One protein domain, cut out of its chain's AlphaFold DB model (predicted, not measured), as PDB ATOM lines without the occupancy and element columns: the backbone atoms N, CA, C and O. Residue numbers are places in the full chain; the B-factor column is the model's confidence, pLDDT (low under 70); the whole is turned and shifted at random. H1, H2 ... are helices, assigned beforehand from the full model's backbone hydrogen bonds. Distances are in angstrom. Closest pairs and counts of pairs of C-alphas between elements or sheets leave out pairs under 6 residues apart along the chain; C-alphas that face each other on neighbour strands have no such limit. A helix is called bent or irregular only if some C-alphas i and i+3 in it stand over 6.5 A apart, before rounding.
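Overview. This is residues 21 to 102 of the 290 residues of an uncharacterized protein of Amphimedon queenslandica (UniProt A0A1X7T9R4). H1 and H2 make a loose V, and H3, the longest helix, runs crosswise over both, meeting H2 with its first part and H1 with its later part. The short H4 packs on the beginning of H1, and between H3 and H4 the chain makes a wide loop, residues 82 to 93, with no named element. The printed part has 82 residues with four named helices, in the order H1, H2, H3, H4, and no named strand; the class is all helix, with 47 residues in the helices. The whole is compact, with a radius of gyration of the C-alphas of 13.4 A, and only just flat, its C-alphas spanning 36 by 33 by 18 A.

Arrangement. H3, residues 67 to 81, touches H2, residues 47 to 58, through residues 67 to 71 of H3 and 48 to 52 of H2 alone. Their closest C-alphas, those of Phe 52 and Pro 67, are 5.4 A apart, and the helices are about perpendicular at 90 degrees. With residues 74 to 78 alone, H3 touches H1, residues 27 to 39. The closest C-alphas there, those of Ile 31 and Ala 78, are 5.6 A apart, and the tilt of 72 degrees is only just about perpendicular. H1 is the hub, touching three helices. It touches H2 with residues 33 to 38 alone, at a steep tilt of 50 degrees, opposite ways; the C-alphas of Ser 37 and Leu 51, the closest, are 5.4 A apart. With residues 27 to 29 alone H1 touches H4, residues 94 to 100, about perpendicular at 74 degrees; the closest C-alphas, of Gly 28 and Arg 100, are 4.2 A apart. H3 and H4 are close but not clearly touching, with the closest C-alphas, of Thr 81 and Leu 96, 7.3 A apart. H2 and H4 are apart. Every backbone O i to N i+4 pair is within hydrogen-bond range in H1, H2 and H4; in H3, 9 of 11 are.

Along the chain. H3 is 21.8 A long from first to last C-alpha and begins at C-alpha 67, (9.091, 40.401, -24.762). It is only just irregular: C-alphas 77 and 80 are 7.0 A apart. H1 is 18.7 A long, from C-alpha 27 at (-6.580, 47.474, -22.640). H2 is 16.4 A long, and H4, 9.9 A long, ends at C-alpha 100, (-11.068, 47.951, -21.164).

Size, cuts and confidence. The C-alphas of Asp 21 and Arg 86, the two farthest apart, are 42.0 A apart. The printed part has no cut. The link from H3 to H4, 12 residues, is long; those from H1 to H2 and from H2 to H3 are short. The mean pLDDT of the printed part is 81.8, and it is under 70 at residues 21 to 22, 43 to 44, 65 and 83 to 89.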
ATOM      1  N   ASP A  21      -6.331  50.434 -41.663       53.84
ATOM      2  CA  ASP A  21      -5.233  50.037 -40.794       53.84
ATOM      3  C   ASP A  21      -5.804  49.219 -39.619       53.84
ATOM      4  O   ASP A  21      -6.834  49.599 -39.049       53.84
ATOM      5  N   PRO A  22      -5.188  48.078 -39.259       63.59
ATOM      6  CA  PRO A  22      -5.643  47.277 -38.131       63.59
ATOM      7  C   PRO A  22      -5.720  48.150 -36.867       63.59
ATOM      8  O   PRO A  22      -4.777  48.896 -36.602       63.59
ATOM      9  N   PRO A  23      -6.816  48.069 -36.092       75.12
ATOM     10  CA  PRO A  23      -7.038  48.964 -34.966       75.12
ATOM     11  C   PRO A  23      -5.943  48.814 -33.904       75.12
ATOM     12  O   PRO A  23      -5.447  47.709 -33.641       75.12
ATOM     13  N   ASP A  24      -5.593  49.941 -33.281       84.69
ATOM     14  CA  ASP A  24      -4.685  49.959 -32.139       84.69
ATOM     15  C   ASP A  24      -5.253  49.077 -31.006       84.69
ATOM     16  O   ASP A  24      -6.455  49.128 -30.722       84.69
ATOM     17  N   PRO A  25      -4.411  48.284 -30.323       91.06
ATOM     18  CA  PRO A  25      -4.833  47.412 -29.235       91.06
ATOM     19  C   PRO A  25      -5.458  48.212 -28.096       91.06
ATOM     20  O   PRO A  25      -4.914  49.218 -27.638       91.06
ATOM     21  N   THR A  26      -6.559  47.714 -27.556       93.12
ATOM     22  CA  THR A  26      -7.167  48.236 -26.336       93.12
ATOM     23  C   THR A  26      -6.615  47.542 -25.092       93.12
ATOM     24  O   THR A  26      -5.957  46.501 -25.145       93.12
ATOM     25  N   TYR A  27      -6.888  48.111 -23.920       91.38
ATOM     26  CA  TYR A  27      -6.580  47.474 -22.640       91.38
ATOM     27  C   TYR A  27      -7.303  46.130 -22.511       91.38
ATOM     28  O   TYR A  27      -6.728  45.199 -21.954       91.38
ATOM     29  N   GLY A  28      -8.524  46.017 -23.045       90.38
ATOM     30  CA  GLY A  28      -9.265  44.762 -23.137       90.38
ATOM     31  C   GLY A  28      -8.503  43.700 -23.924       90.38
ATOM     32  O   GLY A  28      -8.247  42.630 -23.380       90.38
ATOM     33  N   ASP A  29      -8.047  44.038 -25.132       90.88
ATOM     34  CA  ASP A  29      -7.307  43.112 -26.004       90.88
ATOM     35  C   ASP A  29      -6.031  42.596 -25.328       90.88
ATOM     36  O   ASP A  29      -5.736  41.403 -25.338       90.88
ATOM     37  N   LEU A  30      -5.289  43.486 -24.664       91.88
ATOM     38  CA  LEU A  30      -4.070  43.123 -23.940       91.88
ATOM     39  C   LEU A  30      -4.341  42.213 -22.736       91.88
ATOM     40  O   LEU A  30      -3.554  41.305 -22.463       91.88
ATOM     41  N   ILE A  31      -5.428  42.459 -21.999       91.75
ATOM     42  CA  ILE A  31      -5.835  41.621 -20.864       91.75
ATOM     43  C   ILE A  31      -6.229  40.230 -21.356       91.75
ATOM     44  O   ILE A  31      -5.810  39.236 -20.760       91.75
ATOM     45  N   ASP A  32      -6.989  40.154 -22.444       92.00
ATOM     46  CA  ASP A  32      -7.470  38.889 -22.993       92.00
ATOM     47  C   ASP A  32      -6.297  38.070 -23.552       92.00
ATOM     48  O   ASP A  32      -6.166  36.889 -23.231       92.00
ATOM     49  N   LEU A  33      -5.357  38.719 -24.253       91.44
ATOM     50  CA  LEU A  33      -4.100  38.108 -24.702       91.44
ATOM     51  C   LEU A  33      -3.258  37.566 -23.540       91.44
ATOM     52  O   LEU A  33      -2.673  36.487 -23.663       91.44
ATOM     53  N   LEU A  34      -3.184  38.278 -22.410       91.44
ATOM     54  CA  LEU A  34      -2.476  37.797 -21.218       91.44
ATOM     55  C   LEU A  34      -3.130  36.538 -20.659       91.44
ATOM     56  O   LEU A  34      -2.440  35.544 -20.455       91.44
ATOM     57  N   GLN A  35      -4.446  36.566 -20.453       89.88
ATOM     58  CA  GLN A  35      -5.192  35.429 -19.913       89.88
ATOM     59  C   GLN A  35      -5.110  34.211 -20.838       89.88
ATOM     60  O   GLN A  35      -4.977  33.078 -20.380       89.88
ATOM     61  N   GLU A  36      -5.166  34.429 -22.150       89.00
ATOM     62  CA  GLU A  36      -5.007  33.366 -23.136       89.00
ATOM     63  C   GLU A  36      -3.578  32.808 -23.139       89.00
ATOM     64  O   GLU A  36      -3.379  31.609 -23.313       89.00
ATOM     65  N   SER A  37      -2.572  33.659 -22.933       87.94
ATOM     66  CA  SER A  37      -1.172  33.233 -22.822       87.94
ATOM     67  C   SER A  37      -0.927  32.436 -21.543       87.94
ATOM     68  O   SER A  37      -0.240  31.422 -21.595       87.94
ATOM     69  N   GLU A  38      -1.543  32.830 -20.424       86.81
ATOM     70  CA  GLU A  38      -1.510  32.105 -19.144       86.81
ATOM     71  C   GLU A  38      -2.098  30.690 -19.259       86.81
ATOM     72  O   GLU A  38      -1.581  29.762 -18.641       86.81
ATOM     73  N   ARG A  39      -3.130  30.493 -20.092       85.19
ATOM     74  CA  ARG A  39      -3.732  29.169 -20.357       85.19
ATOM     75  C   ARG A  39      -2.888  28.277 -21.268       85.19
ATOM     76  O   ARG A  39      -3.063  27.063 -21.248       85.19
ATOM     77  N   CYS A  40      -2.014  28.867 -22.080       79.25
ATOM     78  CA  CYS A  40      -1.182  28.158 -23.052       79.25
ATOM     79  C   CYS A  40       0.233  27.850 -22.538       79.25
ATOM     80  O   CYS A  40       1.037  27.331 -23.308       79.25
ATOM     81  N   VAL A  41       0.559  28.180 -21.283       77.12
ATOM     82  CA  VAL A  41       1.889  27.906 -20.718       77.12
ATOM     83  C   VAL A  41       2.104  26.395 -20.618       77.12
ATOM     84  O   VAL A  41       1.454  25.711 -19.827       77.12
ATOM     85  N   ASP A  42       3.040  25.882 -21.411       75.75
ATOM     86  CA  ASP A  42       3.556  24.522 -21.297       75.75
ATOM     87  C   ASP A  42       4.886  24.503 -20.518       75.75
ATOM     88  O   ASP A  42       5.400  25.531 -20.079       75.75
ATOM     89  N   LYS A  43       5.463  23.314 -20.301       67.44
ATOM     90  CA  LYS A  43       6.733  23.164 -19.559       67.44
ATOM     91  C   LYS A  43       7.953  23.735 -20.300       67.44
ATOM     92  O   LYS A  43       9.040  23.747 -19.728       67.44
ATOM     93  N   THR A  44       7.802  24.140 -21.559       67.06
ATOM     94  CA  THR A  44       8.908  24.428 -22.482       67.06
ATOM     95  C   THR A  44       8.986  25.888 -22.913       67.06
ATOM     96  O   THR A  44      10.065  26.338 -23.290       67.06
ATOM     97  N   SER A  45       7.886  26.631 -22.826       78.75
ATOM     98  CA  SER A  45       7.774  27.992 -23.342       78.75
ATOM     99  C   SER A  45       7.511  28.980 -22.217       78.75
ATOM    100  O   SER A  45       6.644  28.770 -21.367       78.75
ATOM    101  N   SER A  46       8.234  30.098 -22.219       86.12
ATOM    102  CA  SER A  46       7.954  31.148 -21.253       86.12
ATOM    103  C   SER A  46       6.679  31.903 -21.620       86.12
ATOM    104  O   SER A  46       6.442  32.231 -22.783       86.12
ATOM    105  N   ILE A  47       5.884  32.272 -20.613       86.75
ATOM    106  CA  ILE A  47       4.681  33.094 -20.790       86.75
ATOM    107  C   ILE A  47       4.962  34.407 -21.535       86.75
ATOM    108  O   ILE A  47       4.105  34.892 -22.270       86.75
ATOM    109  N   GLN A  48       6.161  34.982 -21.366       87.44
ATOM    110  CA  GLN A  48       6.534  36.214 -22.063       87.44
ATOM    111  C   GLN A  48       6.673  35.996 -23.569       87.44
ATOM    112  O   GLN A  48       6.257  36.864 -24.332       87.44
ATOM    113  N   ASP A  49       7.210  34.850 -23.987       85.50
ATOM    114  CA  ASP A  49       7.412  34.523 -25.398       85.50
ATOM    115  C   ASP A  49       6.078  34.185 -26.069       85.50
ATOM    116  O   ASP A  49       5.789  34.705 -27.145       85.50
ATOM    117  N   ILE A  50       5.214  33.424 -25.384       87.19
ATOM    118  CA  ILE A  50       3.850  33.117 -25.848       87.19
ATOM    119  C   ILE A  50       3.049  34.411 -26.039       87.19
ATOM    120  O   ILE A  50       2.453  34.628 -27.096       87.19
ATOM    121  N   LEU A  51       3.056  35.293 -25.033       89.31
ATOM    122  CA  LEU A  51       2.363  36.579 -25.101       89.31
ATOM    123  C   LEU A  51       2.911  37.444 -26.236       89.31
ATOM    124  O   LEU A  51       2.141  38.073 -26.960       89.31
ATOM    125  N   PHE A  52       4.233  37.480 -26.392       88.56
ATOM    126  CA  PHE A  52       4.885  38.256 -27.435       88.56
ATOM    127  C   PHE A  52       4.517  37.762 -28.835       88.56
ATOM    128  O   PHE A  52       4.173  38.571 -29.693       88.56
ATOM    129  N   GLU A  53       4.519  36.448 -29.061       86.62
ATOM    130  CA  GLU A  53       4.136  35.857 -30.343       86.62
ATOM    131  C   GLU A  53       2.666  36.137 -30.680       86.62
ATOM    132  O   GLU A  53       2.356  36.569 -31.795       86.62
ATOM    133  N   LYS A  54       1.755  35.950 -29.714       88.62
ATOM    134  CA  LYS A  54       0.325  36.246 -29.902       88.62
ATOM    135  C   LYS A  54       0.090  37.729 -30.176       88.62
ATOM    136  O   LYS A  54      -0.647  38.063 -31.102       88.62
ATOM    137  N   PHE A  55       0.763  38.611 -29.438       89.25
ATOM    138  CA  PHE A  55       0.685  40.054 -29.653       89.25
ATOM    139  C   PHE A  55       1.198  40.450 -31.043       89.25
ATOM    140  O   PHE A  55       0.526  41.193 -31.750       89.25
ATOM    141  N   GLN A  56       2.343  39.916 -31.478       86.69
ATOM    142  CA  GLN A  56       2.912  40.217 -32.795       86.69
ATOM    143  C   GLN A  56       2.041  39.687 -33.945       86.69
ATOM    144  O   GLN A  56       2.019  40.278 -35.024       86.69
ATOM    145  N   ARG A  57       1.312  38.583 -33.725       84.81
ATOM    146  CA  ARG A  57       0.337  38.042 -34.681       84.81
ATOM    147  C   ARG A  57      -0.918  38.914 -34.776       84.81
ATOM    148  O   ARG A  57      -1.410  39.114 -35.881       84.81
ATOM    149  N   ALA A  58      -1.415  39.420 -33.648       83.38
ATOM    150  CA  ALA A  58      -2.613  40.258 -33.586       83.38
ATOM    151  C   ALA A  58      -2.357  41.706 -34.047       83.38
ATOM    152  O   ALA A  58      -3.176  42.283 -34.756       83.38
ATOM    153  N   HIS A  59      -1.199  42.276 -33.704       85.12
ATOM    154  CA  HIS A  59      -0.834  43.663 -34.008       85.12
ATOM    155  C   HIS A  59       0.541  43.735 -34.694       85.12
ATOM    156  O   HIS A  59       1.495  44.288 -34.138       85.12
ATOM    157  N   PRO A  60       0.676  43.208 -35.928       81.19
ATOM    158  CA  PRO A  60       1.966  43.132 -36.618       81.19
ATOM    159  C   PRO A  60       2.571  44.505 -36.949       81.19
ATOM    160  O   PRO A  60       3.776  44.604 -37.175       81.19
ATOM    161  N   HIS A  61       1.748  45.557 -36.970       78.31
ATOM    162  CA  HIS A  61       2.148  46.943 -37.216       78.31
ATOM    163  C   HIS A  61       2.835  47.600 -36.004       78.31
ATOM    164  O   HIS A  61       3.536  48.600 -36.161       78.31
ATOM    165  N   ILE A  62       2.692  47.032 -34.801       79.50
ATOM    166  CA  ILE A  62       3.280  47.572 -33.573       79.50
ATOM    167  C   ILE A  62       4.600  46.869 -33.279       79.50
ATOM    168  O   ILE A  62       4.646  45.674 -33.000       79.50
ATOM    169  N   ASN A  63       5.693  47.632 -33.275       75.50
ATOM    170  CA  ASN A  63       7.011  47.100 -32.943       75.50
ATOM    171  C   ASN A  63       7.288  47.203 -31.436       75.50
ATOM    172  O   ASN A  63       7.592  48.281 -30.912       75.50
ATOM    173  N   VAL A  64       7.222  46.073 -30.731       74.38
ATOM    174  CA  VAL A  64       7.556  45.999 -29.305       74.38
ATOM    175  C   VAL A  64       8.941  45.378 -29.149       74.38
ATOM    176  O   VAL A  64       9.134  44.184 -29.305       74.38
ATOM    177  N   GLY A  65       9.947  46.189 -28.825       66.06
ATOM    178  CA  GLY A  65      11.343  45.738 -28.910       66.06
ATOM    179  C   GLY A  65      11.800  44.665 -27.904       66.06
ATOM    180  O   GLY A  65      12.907  44.159 -28.058       66.06
ATOM    181  N   ARG A  66      11.038  44.347 -26.839       76.25
ATOM    182  CA  ARG A  66      11.434  43.342 -25.820       76.25
ATOM    183  C   ARG A  66      10.224  42.580 -25.239       76.25
ATOM    184  O   ARG A  66       9.400  43.241 -24.598       76.25
ATOM    185  N   PRO A  67      10.172  41.231 -25.322       78.56
ATOM    186  CA  PRO A  67       9.091  40.401 -24.762       78.56
ATOM    187  C   PRO A  67       8.800  40.663 -23.277       78.56
ATOM    188  O   PRO A  67       7.664  40.937 -22.898       78.56
ATOM    189  N   ASN A  68       9.840  40.721 -22.435       80.62
ATOM    190  CA  ASN A  68       9.681  40.974 -20.993       80.62
ATOM    191  C   ASN A  68       9.004  42.317 -20.687       80.62
ATOM    192  O   ASN A  68       8.196  42.427 -19.772       80.62
ATOM    193  N   ARG A  69       9.297  43.351 -21.482       82.00
ATOM    194  CA  ARG A  69       8.733  44.687 -21.264       82.00
ATOM    195  C   ARG A  69       7.262  44.753 -21.657       82.00
ATOM    196  O   ARG A  69       6.502  45.482 -21.013       82.00
ATOM    197  N   LEU A  70       6.879  44.026 -22.710       86.31
ATOM    198  CA  LEU A  70       5.476  43.842 -23.067       86.31
ATOM    199  C   LEU A  70       4.753  43.168 -21.904       86.31
ATOM    200  O   LEU A  70       3.805  43.739 -21.373       86.31
ATOM    201  N   TYR A  71       5.280  42.038 -21.433       88.06
ATOM    202  CA  TYR A  71       4.718  41.289 -20.316       88.06
ATOM    203  C   TYR A  71       4.523  42.147 -19.057       88.06
ATOM    204  O   TYR A  71       3.407  42.231 -18.553       88.06
ATOM    205  N   ASP A  72       5.545  42.875 -18.598       87.81
ATOM    206  CA  ASP A  72       5.446  43.755 -17.420       87.81
ATOM    207  C   ASP A  72       4.426  44.888 -17.597       87.81
ATOM    208  O   ASP A  72       3.838  45.394 -16.636       87.81
ATOM    209  N   THR A  73       4.242  45.356 -18.830       88.56
ATOM    210  CA  THR A  73       3.263  46.401 -19.146       88.56
ATOM    211  C   THR A  73       1.856  45.835 -19.100       88.56
ATOM    212  O   THR A  73       1.010  46.379 -18.396       88.56
ATOM    213  N   VAL A  74       1.631  44.705 -19.766       90.38
ATOM    214  CA  VAL A  74       0.337  44.027 -19.803       90.38
ATOM    215  C   VAL A  74      -0.070  43.545 -18.406       90.38
ATOM    216  O   VAL A  74      -1.206  43.767 -17.995       90.38
ATOM    217  N   LYS A  75       0.864  43.027 -17.596       89.94
ATOM    218  CA  LYS A  75       0.607  42.686 -16.185       89.94
ATOM    219  C   LYS A  75       0.132  43.881 -15.364       89.94
ATOM    220  O   LYS A  75      -0.782  43.750 -14.557       89.94
ATOM    221  N   ARG A  76       0.738  45.057 -15.561       87.94
ATOM    222  CA  ARG A  76       0.309  46.293 -14.882       87.94
ATOM    223  C   ARG A  76      -1.061  46.763 -15.353       87.94
ATOM    224  O   ARG A  76      -1.821  47.259 -14.530       87.94
ATOM    225  N   ILE A  77      -1.372  46.594 -16.638       89.25
ATOM    226  CA  ILE A  77      -2.689  46.915 -17.203       89.25
ATOM    227  C   ILE A  77      -3.762  45.983 -16.630       89.25
ATOM    228  O   ILE A  77      -4.835  46.464 -16.276       89.25
ATOM    229  N   ALA A  78      -3.466  44.692 -16.472       88.81
ATOM    230  CA  ALA A  78      -4.386  43.707 -15.908       88.81
ATOM    231  C   ALA A  78      -4.522  43.795 -14.377       88.81
ATOM    232  O   ALA A  78      -5.546  43.413 -13.826       88.81
ATOM    233  N   ALA A  79      -3.522  44.310 -13.654       86.56
ATOM    234  CA  ALA A  79      -3.523  44.307 -12.187       86.56
ATOM    235  C   ALA A  79      -4.785  44.912 -11.519       86.56
ATOM    236  O   ALA A  79      -5.245  44.337 -10.532       86.56
ATOM    237  N   PRO A  80      -5.385  46.021 -12.003       83.62
ATOM    238  CA  PRO A  80      -6.623  46.565 -11.435       83.62
ATOM    239  C   PRO A  80      -7.856  45.675 -11.649       83.62
ATOM    240  O   PRO A  80      -8.812  45.783 -10.881       83.62
ATOM    241  N   THR A  81      -7.839  44.810 -12.669       81.69
ATOM    242  CA  THR A  81      -8.960  43.921 -13.018       81.69
ATOM    243  C   THR A  81      -8.915  42.595 -12.267       81.69
ATOM    244  O   THR A  81      -9.882  41.843 -12.308       81.69
ATOM    245  N   GLN A  82      -7.802  42.290 -11.597       78.88
ATOM    246  CA  GLN A  82      -7.627  41.040 -10.868       78.88
ATOM    247  C   GLN A  82      -8.173  41.145  -9.431       78.88
ATOM    248  O   GLN A  82      -8.080  42.215  -8.813       78.88
ATOM    249  N   PRO A  83      -8.716  40.049  -8.867       68.75
ATOM    250  CA  PRO A  83      -9.061  39.977  -7.451       68.75
ATOM    251  C   PRO A  83      -7.827  40.243  -6.583       68.75
ATOM    252  O   PRO A  83      -6.730  39.764  -6.873       68.75
ATOM    253  N   SER A  84      -7.992  41.005  -5.504       63.78
ATOM    254  CA  SER A  84      -6.907  41.266  -4.557       63.78
ATOM    255  C   SER A  84      -7.020  40.357  -3.335       63.78
ATOM    256  O   SER A  84      -8.101  39.883  -2.998       63.78
ATOM    257  N   LEU A  85      -5.927  40.209  -2.581       58.06
ATOM    258  CA  LEU A  85      -5.947  39.541  -1.271       58.06
ATOM    259  C   LEU A  85      -6.921  40.193  -0.262       58.06
ATOM    260  O   LEU A  85      -7.209  39.598   0.769       58.06
ATOM    261  N   ARG A  86      -7.420  41.413  -0.534       56.06
ATOM    262  CA  ARG A  86      -8.394  42.141   0.299       56.06
ATOM    263  C   ARG A  86      -9.835  42.108  -0.242       56.06
ATOM    264  O   ARG A  86     -10.681  42.789   0.327       56.06
ATOM    265  N   GLY A  87     -10.127  41.359  -1.310       59.84
ATOM    266  CA  GLY A  87     -11.479  41.227  -1.872       59.84
ATOM    267  C   GLY A  87     -11.575  41.501  -3.379       59.84
ATOM    268  O   GLY A  87     -10.587  41.369  -4.107       59.84
ATOM    269  N   ILE A  88     -12.789  41.862  -3.821       61.12
ATOM    270  CA  ILE A  88     -13.225  42.047  -5.224       61.12
ATOM    271  C   ILE A  88     -12.269  42.989  -5.994       61.12
ATOM    272  O   ILE A  88     -11.573  43.807  -5.388       61.12
ATOM    273  N   SER A  89     -12.195  42.842  -7.323       66.06
ATOM    274  CA  SER A  89     -11.375  43.677  -8.216       66.06
ATOM    275  C   SER A  89     -11.535  45.174  -7.930       66.06
ATOM    276  O   SER A  89     -12.612  45.644  -7.562       66.06
ATOM    277  N   LYS A  90     -10.458  45.949  -8.123       72.38
ATOM    278  CA  LYS A  90     -10.464  47.402  -7.859       72.38
ATOM    279  C   LYS A  90     -11.397  48.181  -8.787       72.38
ATOM    280  O   LYS A  90     -11.752  49.306  -8.460       72.38
ATOM    281  N   ILE A  91     -11.737  47.598  -9.933       79.19
ATOM    282  CA  ILE A  91     -12.698  48.136 -10.894       79.19
ATOM    283  C   ILE A  91     -13.713  47.047 -11.260       79.19
ATOM    284  O   ILE A  91     -13.342  45.878 -11.407       79.19
ATOM    285  N   SER A  92     -14.988  47.415 -11.378       76.81
ATOM    286  CA  SER A  92     -16.101  46.511 -11.702       76.81
ATOM    287  C   SER A  92     -17.216  47.262 -12.444       76.81
ATOM    288  O   SER A  92     -17.217  48.491 -12.494       76.81
ATOM    289  N   GLY A  93     -18.147  46.527 -13.066       82.88
ATOM    290  CA  GLY A  93     -19.283  47.112 -13.791       82.88
ATOM    291  C   GLY A  93     -18.862  48.052 -14.927       82.88
ATOM    292  O   GLY A  93     -17.931  47.752 -15.677       82.88
ATOM    293  N   SER A  94     -19.520  49.210 -15.018       80.62
ATOM    294  CA  SER A  94     -19.266  50.240 -16.037       80.62
ATOM    295  C   SER A  94     -17.826  50.762 -16.042       80.62
ATOM    296  O   SER A  94     -17.291  51.093 -17.099       80.62
ATOM    297  N   ASP A  95     -17.161  50.792 -14.884       82.31
ATOM    298  CA  ASP A  95     -15.779  51.271 -14.778       82.31
ATOM    299  C   ASP A  95     -14.787  50.293 -15.416       82.31
ATOM    300  O   ASP A  95     -13.764  50.704 -15.968       82.31
ATOM    301  N   LEU A  96     -15.089  48.990 -15.373       83.88
ATOM    302  CA  LEU A  96     -14.286  47.969 -16.041       83.88
ATOM    303  C   LEU A  96     -14.440  48.059 -17.563       83.88
ATOM    304  O   LEU A  96     -13.441  47.960 -18.272       83.88
ATOM    305  N   GLU A  97     -15.655  48.283 -18.065       83.56
ATOM    306  CA  GLU A  97     -15.907  48.469 -19.499       83.56
ATOM    307  C   GLU A  97     -15.180  49.708 -20.034       83.56
ATOM    308  O   GLU A  97     -14.434  49.617 -21.011       83.56
ATOM    309  N   ALA A  98     -15.295  50.838 -19.329       86.00
ATOM    310  CA  ALA A  98     -14.590  52.074 -19.667       86.00
ATOM    311  C   ALA A  98     -13.062  51.944 -19.556       86.00
ATOM    312  O   ALA A  98     -12.315  52.632 -20.250       86.00
ATOM    313  N   TYR A  99     -12.562  51.085 -18.666       88.31
ATOM    314  CA  TYR A  99     -11.134  50.803 -18.566       88.31
ATOM    315  C   TYR A  99     -10.642  49.923 -19.716       88.31
ATOM    316  O   TYR A  99      -9.586  50.206 -20.280       88.31
ATOM    317  N   ARG A 100     -11.401  48.881 -20.077       89.38
ATOM    318  CA  ARG A 100     -11.068  47.951 -21.164       89.38
ATOM    319  C   ARG A 100     -11.102  48.625 -22.536       89.38
ATOM    320  O   ARG A 100     -10.274  48.278 -23.368       89.38
ATOM    321  N   SER A 101     -11.966  49.616 -22.750       88.12
ATOM    322  CA  SER A 101     -12.051  50.357 -24.019       88.12
ATOM    323  C   SER A 101     -10.901  51.342 -24.266       88.12
ATOM    324  O   SER A 101     -10.799  51.908 -25.354       88.12
ATOM    325  N   LYS A 102     -10.009  51.566 -23.289       89.69
ATOM    326  CA  LYS A 102      -8.866  52.473 -23.458       89.69
ATOM    327  C   LYS A 102      -7.892  51.921 -24.488       89.69
ATOM    328  O   LYS A 102      -7.343  50.839 -24.299       89.69
TER     329      LYS A 102